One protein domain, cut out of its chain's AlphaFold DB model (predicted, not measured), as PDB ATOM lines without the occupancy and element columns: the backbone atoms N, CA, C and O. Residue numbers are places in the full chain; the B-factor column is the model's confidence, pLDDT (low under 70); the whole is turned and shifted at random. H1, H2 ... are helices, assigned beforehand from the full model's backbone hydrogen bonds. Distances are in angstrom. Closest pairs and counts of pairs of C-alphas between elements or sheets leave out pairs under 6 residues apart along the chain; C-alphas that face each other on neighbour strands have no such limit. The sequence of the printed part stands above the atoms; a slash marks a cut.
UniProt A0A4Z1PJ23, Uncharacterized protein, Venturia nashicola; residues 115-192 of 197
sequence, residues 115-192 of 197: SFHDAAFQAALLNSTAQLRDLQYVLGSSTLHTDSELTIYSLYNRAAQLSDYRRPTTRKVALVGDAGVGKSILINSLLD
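Overview. This is residues 115 to 192 of the 197 residues of an uncharacterized protein of Venturia nashicola (UniProt A0A4Z1PJ23). A long helix, H1, turns at the tiny H2, and H3 folds back beside it; from the end of H3 a long drawn-out stretch leads away to a small lone helix, H4, at the far end of a rod. The first residues of H1, 119 to 124, stick out from this paired part. The printed part has 78 residues, with four named helices in the order H1, H2, H3, H4 and no named strand; the class is all helix. It is extended, with a radius of gyration of the C-alphas of 21.7 A and spans of 63 by 30 by 17 A.

Along the chain. Find C-alpha 119 at (25.299, 27.031, 159.152); from there H1, residues 119 to 140, runs 31.5 A. Next come H2, residues 143 to 146, and H3, residues 151 to 163, 18.1 A long. Look last for H4, residues 183 to 191, which ends at C-alpha 191, (25.819, 31.665, 186.026).

Arrangement. H1 and H3 touch, closest at the C-alphas of Thr 129 and Ser 163, 4.7 A apart. They run opposite ways at a steep tilt of 38 degrees, only just past shallow. H2 touches H3 at residues 152 to 156 of H3 alone; the C-alphas of His 145 and Tyr 153 are the closest, 4.1 A apart. H1 and H2 are close but not clearly touching, their closest C-alphas, Leu 139 and His 145, being 6.5 A apart. H4 is apart from H1, H2 and H3. In H1, H3 and H4 every O i to N i+4 pair is within hydrogen-bond range; H2 is too short for such a pair.

Size, cuts and confidence. The C-alphas of Ser 142 and Gly 180 are the two farthest apart, 63.7 A. The link from H3 to H4, residues 164 to 182, is long; within it residues 167 to 174 and 176 to 182 stand free. The printed part has no cut, and no printed residue is under 70 in pLDDT.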
ATOM      1  N   SER A 115      16.090  27.935 162.335       87.12
ATOM      2  CA  SER A 115      16.669  28.203 161.007       87.12
ATOM      3  C   SER A 115      17.744  29.287 161.020       87.12
ATOM      4  O   SER A 115      18.663  29.254 160.212       87.12
ATOM      5  N   PHE A 116      17.678  30.225 161.969       87.62
ATOM      6  CA  PHE A 116      18.716  31.235 162.136       87.62
ATOM      7  C   PHE A 116      20.068  30.619 162.515       87.62
ATOM      8  O   PHE A 116      21.094  31.146 162.111       87.62
ATOM      9  N   HIS A 117      20.105  29.533 163.288       88.75
ATOM     10  CA  HIS A 117      21.355  28.907 163.733       88.75
ATOM     11  C   HIS A 117      21.923  27.891 162.734       88.75
ATOM     12  O   HIS A 117      23.014  27.373 162.962       88.75
ATOM     13  N   ASP A 118      21.229  27.646 161.620       91.75
ATOM     14  CA  ASP A 118      21.740  26.815 160.536       91.75
ATOM     15  C   ASP A 118      23.000  27.440 159.917       91.75
ATOM     16  O   ASP A 118      23.055  28.637 159.606       91.75
ATOM     17  N   ALA A 119      24.027  26.613 159.723       90.75
ATOM     18  CA  ALA A 119      25.299  27.031 159.152       90.75
ATOM     19  C   ALA A 119      25.121  27.578 157.728       90.75
ATOM     20  O   ALA A 119      25.750  28.580 157.377       90.75
ATOM     21  N   ALA A 120      24.231  26.976 156.931       93.62
ATOM     22  CA  ALA A 120      23.956  27.437 155.573       93.62
ATOM     23  C   ALA A 120      23.302  28.827 155.574       93.62
ATOM     24  O   ALA A 120      23.727  29.711 154.827       93.62
ATOM     25  N   PHE A 121      22.331  29.055 156.464       93.75
ATOM     26  CA  PHE A 121      21.698  30.363 156.630       93.75
ATOM     27  C   PHE A 121      22.700  31.436 157.076       93.75
ATOM     28  O   PHE A 121      22.738  32.525 156.503       93.75
ATOM     29  N   GLN A 122      23.541  31.140 158.071       92.88
ATOM     30  CA  GLN A 122      24.541  32.094 158.559       92.88
ATOM     31  C   GLN A 122      25.581  32.440 157.490       92.88
ATOM     32  O   GLN A 122      25.939  33.609 157.345       92.88
ATOM     33  N   ALA A 123      26.030  31.451 156.713       94.31
ATOM     34  CA  ALA A 123      26.928  31.679 155.587       94.31
ATOM     35  C   ALA A 123      26.270  32.556 154.511       94.31
ATOM     36  O   ALA A 123      26.873  33.529 154.060       94.31
ATOM     37  N   ALA A 124      25.018  32.265 154.146       95.25
ATOM     38  CA  ALA A 124      24.264  33.069 153.189       95.25
ATOM     39  C   ALA A 124      24.098  34.518 153.669       95.25
ATOM     40  O   ALA A 124      24.350  35.441 152.901       95.25
ATOM     41  N   LEU A 125      23.762  34.727 154.946       93.94
ATOM     42  CA  LEU A 125      23.637  36.058 155.536       93.94
ATOM     43  C   LEU A 125      24.951  36.847 155.446       93.94
ATOM     44  O   LEU A 125      24.945  37.998 155.014       93.94
ATOM     45  N   LEU A 126      26.079  36.229 155.809       93.75
ATOM     46  CA  LEU A 126      27.397  36.864 155.707       93.75
ATOM     47  C   LEU A 126      27.737  37.219 154.254       93.75
ATOM     48  O   LEU A 126      28.126  38.355 153.979       93.75
ATOM     49  N   ASN A 127      27.512  36.292 153.324       95.69
ATOM     50  CA  ASN A 127      27.741  36.521 151.900       95.69
ATOM     51  C   ASN A 127      26.874  37.666 151.361       95.69
ATOM     52  O   ASN A 127      27.384  38.545 150.671       95.69
ATOM     53  N   SER A 128      25.588  37.713 151.720       96.00
ATOM     54  CA  SER A 128      24.695  38.807 151.330       96.00
ATOM     55  C   SER A 128      25.167  40.151 151.881       96.00
ATOM     56  O   SER A 128      25.178  41.134 151.145       96.00
ATOM     57  N   THR A 129      25.614  40.218 153.141       96.12
ATOM     58  CA  THR A 129      26.161  41.472 153.692       96.12
ATOM     59  C   THR A 129      27.435  41.920 152.976       96.12
ATOM     60  O   THR A 129      27.599  43.115 152.750       96.12
ATOM     61  N   ALA A 130      28.305  40.990 152.563       95.88
ATOM     62  CA  ALA A 130      29.495  41.307 151.774       95.88
ATOM     63  C   ALA A 130      29.122  41.852 150.385       95.88
ATOM     64  O   ALA A 130      29.575  42.929 150.011       95.88
ATOM     65  N   GLN A 131      28.202  41.189 149.679       96.94
ATOM     66  CA  GLN A 131      27.699  41.654 148.380       96.94
ATOM     67  C   GLN A 131      27.062  43.047 148.456       96.94
ATOM     68  O   GLN A 131      27.187  43.844 147.531       96.94
ATOM     69  N   LEU A 132      26.384  43.365 149.561       97.00
ATOM     70  CA  LEU A 132      25.811  44.692 149.777       97.00
ATOM     71  C   LEU A 132      26.882  45.768 150.003       97.00
ATOM     72  O   LEU A 132      26.673  46.902 149.579       97.00
ATOM     73  N   ARG A 133      28.031  45.428 150.608       96.38
ATOM     74  CA  ARG A 133      29.191  46.339 150.680       96.38
ATOM     75  C   ARG A 133      29.759  46.610 149.297       96.38
ATOM     76  O   ARG A 133      30.004  47.765 148.965       96.38
ATOM     77  N   ASP A 134      29.903  45.569 148.482       96.56
ATOM     78  CA  ASP A 134      30.396  45.710 147.111       96.56
ATOM     79  C   ASP A 134      29.437  46.563 146.270       96.56
ATOM     80  O   ASP A 134      29.860  47.478 145.564       96.56
ATOM     81  N   LEU A 135      28.127  46.332 146.401       95.88
ATOM     82  CA  LEU A 135      27.105  47.138 145.734       95.88
ATOM     83  C   LEU A 135      27.160  48.602 146.184       95.88
ATOM     84  O   LEU A 135      27.140  49.499 145.343       95.88
ATOM     85  N   GLN A 136      27.249  48.856 147.491       96.12
ATOM     86  CA  GLN A 136      27.405  50.206 148.031       96.12
ATOM     87  C   GLN A 136      28.658  50.886 147.466       96.12
ATOM     88  O   GLN A 136      28.591  52.050 147.081       96.12
ATOM     89  N   TYR A 137      29.780  50.166 147.377       95.56
ATOM     90  CA  TYR A 137      31.026  50.675 146.809       95.56
ATOM     91  C   TYR A 137      30.865  51.059 145.332       95.56
ATOM     92  O   TYR A 137      31.229  52.166 144.937       95.56
ATOM     93  N   VAL A 138      30.251  50.189 144.523       95.44
ATOM     94  CA  VAL A 138      29.997  50.464 143.100       95.44
ATOM     95  C   VAL A 138      29.061  51.661 142.927       95.44
ATOM     96  O   VAL A 138      29.358  52.552 142.134       95.44
ATOM     97  N   LEU A 139      27.968  51.742 143.687       93.62
ATOM     98  CA  LEU A 139      27.049  52.887 143.629       93.62
ATOM     99  C   LEU A 139      27.710  54.184 144.124       93.62
ATOM    100  O   LEU A 139      27.428  55.260 143.599       93.62
ATOM    101  N   GLY A 140      28.624  54.071 145.089       92.31
ATOM    102  CA  GLY A 140      29.429  55.166 145.627       92.31
ATOM    103  C   GLY A 140      30.543  55.656 144.695       92.31
ATOM    104  O   GLY A 140      31.057  56.752 144.894       92.31
ATOM    105  N   SER A 141      30.907  54.883 143.667       93.25
ATOM    106  CA  SER A 141      31.996  55.235 142.736       93.25
ATOM    107  C   SER A 141      31.675  56.418 141.812       93.25
ATOM    108  O   SER A 141      32.575  57.014 141.224       93.25
ATOM    109  N   SER A 142      30.394  56.772 141.692       89.38
ATOM    110  CA  SER A 142      29.881  57.871 140.870       89.38
ATOM    111  C   SER A 142      29.174  58.894 141.746       89.38
ATOM    112  O   SER A 142      28.531  58.507 142.706       89.38
ATOM    113  N   THR A 143      29.176  60.181 141.400       89.69
ATOM    114  CA  THR A 143      28.491  61.233 142.182       89.69
ATOM    115  C   THR A 143      26.958  61.137 142.176       89.69
ATOM    116  O   THR A 143      26.304  61.829 142.954       89.69
ATOM    117  N   LEU A 144      26.369  60.256 141.356       90.75
ATOM    118  CA  LEU A 144      24.913  60.082 141.234       90.75
ATOM    119  C   LEU A 144      24.228  59.642 142.536       90.75
ATOM    120  O   LEU A 144      23.042  59.894 142.712       90.75
ATOM    121  N   HIS A 145      24.954  59.016 143.466       86.19
ATOM    122  CA  HIS A 145      24.413  58.672 144.785       86.19
ATOM    123  C   HIS A 145      24.228  59.881 145.712       86.19
ATOM    124  O   HIS A 145      23.758  59.687 146.825       86.19
ATOM    125  N   THR A 146      24.615  61.094 145.298       88.56
ATOM    126  CA  THR A 146      24.462  62.332 146.091       88.56
ATOM    127  C   THR A 146      23.149  63.053 145.782       88.56
ATOM    128  O   THR A 146      22.657  63.818 146.606       88.56
ATOM    129  N   ASP A 147      22.571  62.809 144.606       91.12
ATOM    130  CA  ASP A 147      21.318  63.430 144.184       91.12
ATOM    131  C   ASP A 147      20.126  62.632 144.723       91.12
ATOM    132  O   ASP A 147      19.883  61.496 144.310       91.12
ATOM    133  N   SER A 148      19.382  63.230 145.655       87.31
ATOM    134  CA  SER A 148      18.252  62.592 146.334       87.31
ATOM    135  C   SER A 148      17.079  62.258 145.417       87.31
ATOM    136  O   SER A 148      16.282  61.388 145.767       87.31
ATOM    137  N   GLU A 149      16.976  62.911 144.259       86.75
ATOM    138  CA  GLU A 149      15.917  62.646 143.281       86.75
ATOM    139  C   GLU A 149      16.205  61.383 142.458       86.75
ATOM    140  O   GLU A 149      15.311  60.807 141.833       86.75
ATOM    141  N   LEU A 150      17.456  60.909 142.469       90.31
ATOM    142  CA  LEU A 150      17.859  59.715 141.743       90.31
ATOM    143  C   LEU A 150      17.633  58.451 142.571       90.31
ATOM    144  O   LEU A 150      17.984  58.338 143.745       90.31
ATOM    145  N   THR A 151      17.149  57.406 141.905       92.31
ATOM    146  CA  THR A 151      16.983  56.073 142.503       92.31
ATOM    147  C   THR A 151      18.295  55.510 143.062       92.31
ATOM    148  O   THR A 151      18.276  54.779 144.056       92.31
ATOM    149  N   ILE A 152      19.434  55.900 142.480       92.38
ATOM    150  CA  ILE A 152      20.785  55.520 142.914       92.38
ATOM    151  C   ILE A 152      21.058  55.975 144.354       92.38
ATOM    152  O   ILE A 152      21.619  55.194 145.119       92.38
ATOM    153  N   TYR A 153      20.602  57.166 144.760       92.50
ATOM    154  CA  TYR A 153      20.704  57.632 146.149       92.50
ATOM    155  C   TYR A 153      19.972  56.689 147.110       92.50
ATOM    156  O   TYR A 153      20.519  56.267 148.132       92.50
ATOM    157  N   SER A 154      18.743  56.290 146.767       93.94
ATOM    158  CA  SER A 154      17.952  55.379 147.606       93.94
ATOM    159  C   SER A 154      18.606  53.997 147.731       93.94
ATOM    160  O   SER A 154      18.640  53.411 148.816       93.94
ATOM    161  N   LEU A 155      19.179  53.498 146.630       94.44
ATOM    162  CA  LEU A 155      19.821  52.192 146.576       94.44
ATOM    163  C   LEU A 155      21.152  52.197 147.332       94.44
ATOM    164  O   LEU A 155      21.405  51.268 148.092       94.44
ATOM    165  N   TYR A 156      21.955  53.256 147.184       96.06
ATOM    166  CA  TYR A 156      23.200  53.448 147.929       96.06
ATOM    167  C   TYR A 156      22.946  53.441 149.440       96.06
ATOM    168  O   TYR A 156      23.554  52.657 150.167       96.06
ATOM    169  N   ASN A 157      21.982  54.240 149.907       95.75
ATOM    170  CA  ASN A 157      21.647  54.322 151.329       95.75
ATOM    171  C   ASN A 157      21.107  53.001 151.880       95.75
ATOM    172  O   ASN A 157      21.439  52.607 152.997       95.75
ATOM    173  N   ARG A 158      20.288  52.287 151.103       95.44
ATOM    174  CA  ARG A 158      19.761  50.989 151.531       95.44
ATOM    175  C   ARG A 158      20.838  49.909 151.544       95.44
ATOM    176  O   ARG A 158      20.858  49.103 152.471       95.44
ATOM    177  N   ALA A 159      21.740  49.909 150.563       96.00
ATOM    178  CA  ALA A 159      22.901  49.028 150.550       96.00
ATOM    179  C   ALA A 159      23.793  49.290 151.771       96.00
ATOM    180  O   ALA A 159      24.133  48.334 152.455       96.00
ATOM    181  N   ALA A 160      24.054  50.559 152.112       95.44
ATOM    182  CA  ALA A 160      24.796  50.951 153.312       95.44
ATOM    183  C   ALA A 160      24.141  50.450 154.609       95.44
ATOM    184  O   ALA A 160      24.775  49.804 155.435       95.44
ATOM    185  N   GLN A 161      22.836  50.677 154.773       95.81
ATOM    186  CA  GLN A 161      22.115  50.237 155.972       95.81
ATOM    187  C   GLN A 161      22.125  48.713 156.142       95.81
ATOM    188  O   GLN A 161      22.257  48.211 157.258       95.81
ATOM    189  N   LEU A 162      21.958  47.966 155.049       95.00
ATOM    190  CA  LEU A 162      21.920  46.505 155.100       95.00
ATOM    191  C   LEU A 162      23.322  45.892 155.238       95.00
ATOM    192  O   LEU A 162      23.475  44.863 155.897       95.00
ATOM    193  N   SER A 163      24.343  46.511 154.641       94.69
ATOM    194  CA  SER A 163      25.736  46.055 154.704       94.69
ATOM    195  C   SER A 163      26.371  46.245 156.092       94.69
ATOM    196  O   SER A 163      27.282  45.497 156.482       94.69
ATOM    197  N   ASP A 164      25.838  47.195 156.864       93.56
ATOM    198  CA  ASP A 164      26.196  47.471 158.255       93.56
ATOM    199  C   ASP A 164      25.458  46.594 159.274       93.56
ATOM    200  O   ASP A 164      25.663  46.740 160.486       93.56
ATOM    201  N   TYR A 165      24.639  45.638 158.824       91.88
ATOM    202  CA  TYR A 165      23.999  44.693 159.729       91.88
ATOM    203  C   TYR A 165      25.041  43.957 160.585       91.88
ATOM    204  O   TYR A 165      25.933  43.264 160.088       91.88
ATOM    205  N   ARG A 166      24.892  44.069 161.908       88.25
ATOM    206  CA  ARG A 166      25.683  43.328 162.894       88.25
ATOM    207  C   ARG A 166      24.760  42.530 163.794       88.25
ATOM    208  O   ARG A 166      23.775  43.045 164.322       88.25
ATOM    209  N   ARG A 167      25.114  41.265 164.020       84.00
ATOM    210  CA  ARG A 167      24.409  40.421 164.987       84.00
ATOM    211  C   ARG A 167      24.614  40.997 166.397       84.00
ATOM    212  O   ARG A 167      25.758  41.287 166.752       84.00
ATOM    213  N   PRO A 168      23.558  41.124 167.220       85.62
ATOM    214  CA  PRO A 168      23.715  41.512 168.617       85.62
ATOM    215  C   PRO A 168      24.658  40.546 169.339       85.62
ATOM    216  O   PRO A 168      24.427  39.336 169.340       85.62
ATOM    217  N   THR A 169      25.714  41.074 169.953       85.19
ATOM    218  CA  THR A 169      26.686  40.290 170.737       85.19
ATOM    219  C   THR A 169      26.241  40.086 172.182       85.19
ATOM    220  O   THR A 169      26.747  39.207 172.871       85.19
ATOM    221  N   THR A 170      25.272  40.877 172.642       87.38
ATOM    222  CA  THR A 170      24.733  40.824 174.001       87.38
ATOM    223  C   THR A 170      23.215  40.804 173.968       87.38
ATOM    224  O   THR A 170      22.603  41.505 173.160       87.38
ATOM    225  N   ARG A 171      22.600  40.080 174.902       85.75
ATOM    226  CA  ARG A 171      21.171  40.192 175.209       85.75
ATOM    227  C   ARG A 171      21.020  40.632 176.658       85.75
ATOM    228  O   ARG A 171      21.717  40.123 177.530       85.75
ATOM    229  N   LYS A 172      20.132  41.592 176.908       90.75
ATOM    230  CA  LYS A 172      19.803  42.056 178.259       90.75
ATOM    231  C   LYS A 172      18.501  41.396 178.693       90.75
ATOM    232  O   LYS A 172      17.507  41.490 177.980       90.75
ATOM    233  N   VAL A 173      18.523  40.746 179.850       90.50
ATOM    234  CA  VAL A 173      17.348  40.135 180.478       90.50
ATOM    235  C   VAL A 173      17.150  40.802 181.834       90.50
ATOM    236  O   VAL A 173      18.115  40.986 182.574       90.50
ATOM    237  N   ALA A 174      15.915  41.189 182.145       92.56
ATOM    238  CA  ALA A 174      15.550  41.766 183.434       92.56
ATOM    239  C   ALA A 174      14.759  40.741 184.254       92.56
ATOM    240  O   ALA A 174      13.784  40.173 183.766       92.56
ATOM    241  N   LEU A 175      15.172  40.521 185.503       92.06
ATOM    242  CA  LEU A 175      14.467  39.666 186.456       92.06
ATOM    243  C   LEU A 175      13.680  40.550 187.428       92.06
ATOM    244  O   LEU A 175      14.268  41.293 188.217       92.06
ATOM    245  N   VAL A 176      12.350  40.478 187.373       94.56
ATOM    246  CA  VAL A 176      11.439  41.310 188.175       94.56
ATOM    247  C   VAL A 176      10.654  40.431 189.150       94.56
ATOM    248  O   VAL A 176      10.234  39.334 188.799       94.56
ATOM    249  N   GLY A 177      10.489  40.902 190.385       95.00
ATOM    250  CA  GLY A 177       9.786  40.201 191.464       95.00
ATOM    251  C   GLY A 177       9.985  40.900 192.808       95.00
ATOM    252  O   GLY A 177      10.835  41.792 192.906       95.00
ATOM    253  N   ASP A 178       9.236  40.497 193.831       95.62
ATOM    254  CA  ASP A 178       9.302  41.104 195.165       95.62
ATOM    255  C   ASP A 178      10.669  40.907 195.843       95.62
ATOM    256  O   ASP A 178      11.517  40.111 195.416       95.62
ATOM    257  N   ALA A 179      10.924  41.669 196.906       91.75
ATOM    258  CA  ALA A 179      12.120  41.483 197.718       91.75
ATOM    259  C   ALA A 179      12.090  40.107 198.410       91.75
ATOM    260  O   ALA A 179      11.055  39.663 198.894       91.75
ATOM    261  N   GLY A 180      13.235  39.423 198.458       90.25
ATOM    262  CA  GLY A 180      13.363  38.137 199.156       90.25
ATOM    263  C   GLY A 180      12.926  36.890 198.375       90.25
ATOM    264  O   GLY A 180      13.204  35.789 198.834       90.25
ATOM    265  N   VAL A 181      12.359  37.010 197.166       92.38
ATOM    266  CA  VAL A 181      11.947  35.843 196.340       92.38
ATOM    267  C   VAL A 181      13.116  35.034 195.752       92.38
ATOM    268  O   VAL A 181      12.903  34.046 195.059       92.38
ATOM    269  N   GLY A 182      14.360  35.458 195.995       92.50
ATOM    270  CA  GLY A 182      15.554  34.726 195.564       92.50
ATOM    271  C   GLY A 182      16.078  35.066 194.165       92.50
ATOM    272  O   GLY A 182      16.821  34.267 193.605       92.50
ATOM    273  N   LYS A 183      15.769  36.245 193.598       96.00
ATOM    274  CA  LYS A 183      16.317  36.697 192.294       96.00
ATOM    275  C   LYS A 183      17.851  36.595 192.223       96.00
ATOM    276  O   LYS A 183      18.383  36.031 191.274       96.00
ATOM    277  N   SER A 184      18.548  37.071 193.254       90.69
ATOM    278  CA  SER A 184      20.012  36.984 193.382       90.69
ATOM    279  C   SER A 184      20.518  35.541 193.460       90.69
ATOM    280  O   SER A 184      21.486  35.176 192.798       90.69
ATOM    281  N   ILE A 185      19.815  34.681 194.206       90.25
ATOM    282  CA  ILE A 185      20.145  33.252 194.324       90.25
ATOM    283  C   ILE A 185      20.020  32.561 192.961       90.25
ATOM    284  O   ILE A 185      20.888  31.767 192.594       90.25
ATOM    285  N   LEU A 186      18.979  32.891 192.191       90.88
ATOM    286  CA  LEU A 186      18.782  32.370 190.841       90.88
ATOM    287  C   LEU A 186      19.911  32.801 189.895       90.88
ATOM    288  O   LEU A 186      20.445  31.950 189.195       90.88
ATOM    289  N   ILE A 187      20.302  34.081 189.895       90.69
ATOM    290  CA  ILE A 187      21.409  34.584 189.058       90.69
ATOM    291  C   ILE A 187      22.709  33.843 189.385       90.69
ATOM    292  O   ILE A 187      23.371  33.340 188.477       90.69
ATOM    293  N   ASN A 188      23.037  33.733 190.674       87.88
ATOM    294  CA  ASN A 188      24.248  33.054 191.136       87.88
ATOM    295  C   ASN A 188      24.252  31.569 190.731       87.88
ATOM    296  O   ASN A 188      25.293  31.028 190.368       87.88
ATOM    297  N   SER A 189      23.080  30.924 190.741       87.31
ATOM    298  CA  SER A 189      22.927  29.520 190.336       87.31
ATOM    299  C   SER A 189      22.968  29.329 188.816       87.31
ATOM    300  O   SER A 189      23.544  28.357 188.345       87.31
ATOM    301  N   LEU A 190      22.375  30.243 188.040       87.19
ATOM    302  CA  LEU A 190      22.336  30.170 186.574       87.19
ATOM    303  C   LEU A 190      23.718  30.392 185.953       87.19
ATOM    304  O   LEU A 190      24.068  29.747 184.971       87.19
ATOM    305  N   LEU A 191      24.487  31.322 186.518       84.88
ATOM    306  CA  LEU A 191      25.819  31.665 186.026       84.88
ATOM    307  C   LEU A 191      26.923  30.824 186.672       84.88
ATOM    308  O   LEU A 191      28.066  30.900 186.230       84.88
ATOM    309  N   ASP A 192      26.585  30.029 187.690       81.25
ATOM    310  CA  ASP A 192      27.526  29.238 188.489       81.25
ATOM    311  C   ASP A 192      28.654  30.103 189.094       81.25
ATOM    312  O   ASP A 192      29.828  29.731 189.149       81.25
TER     313      ASP A 192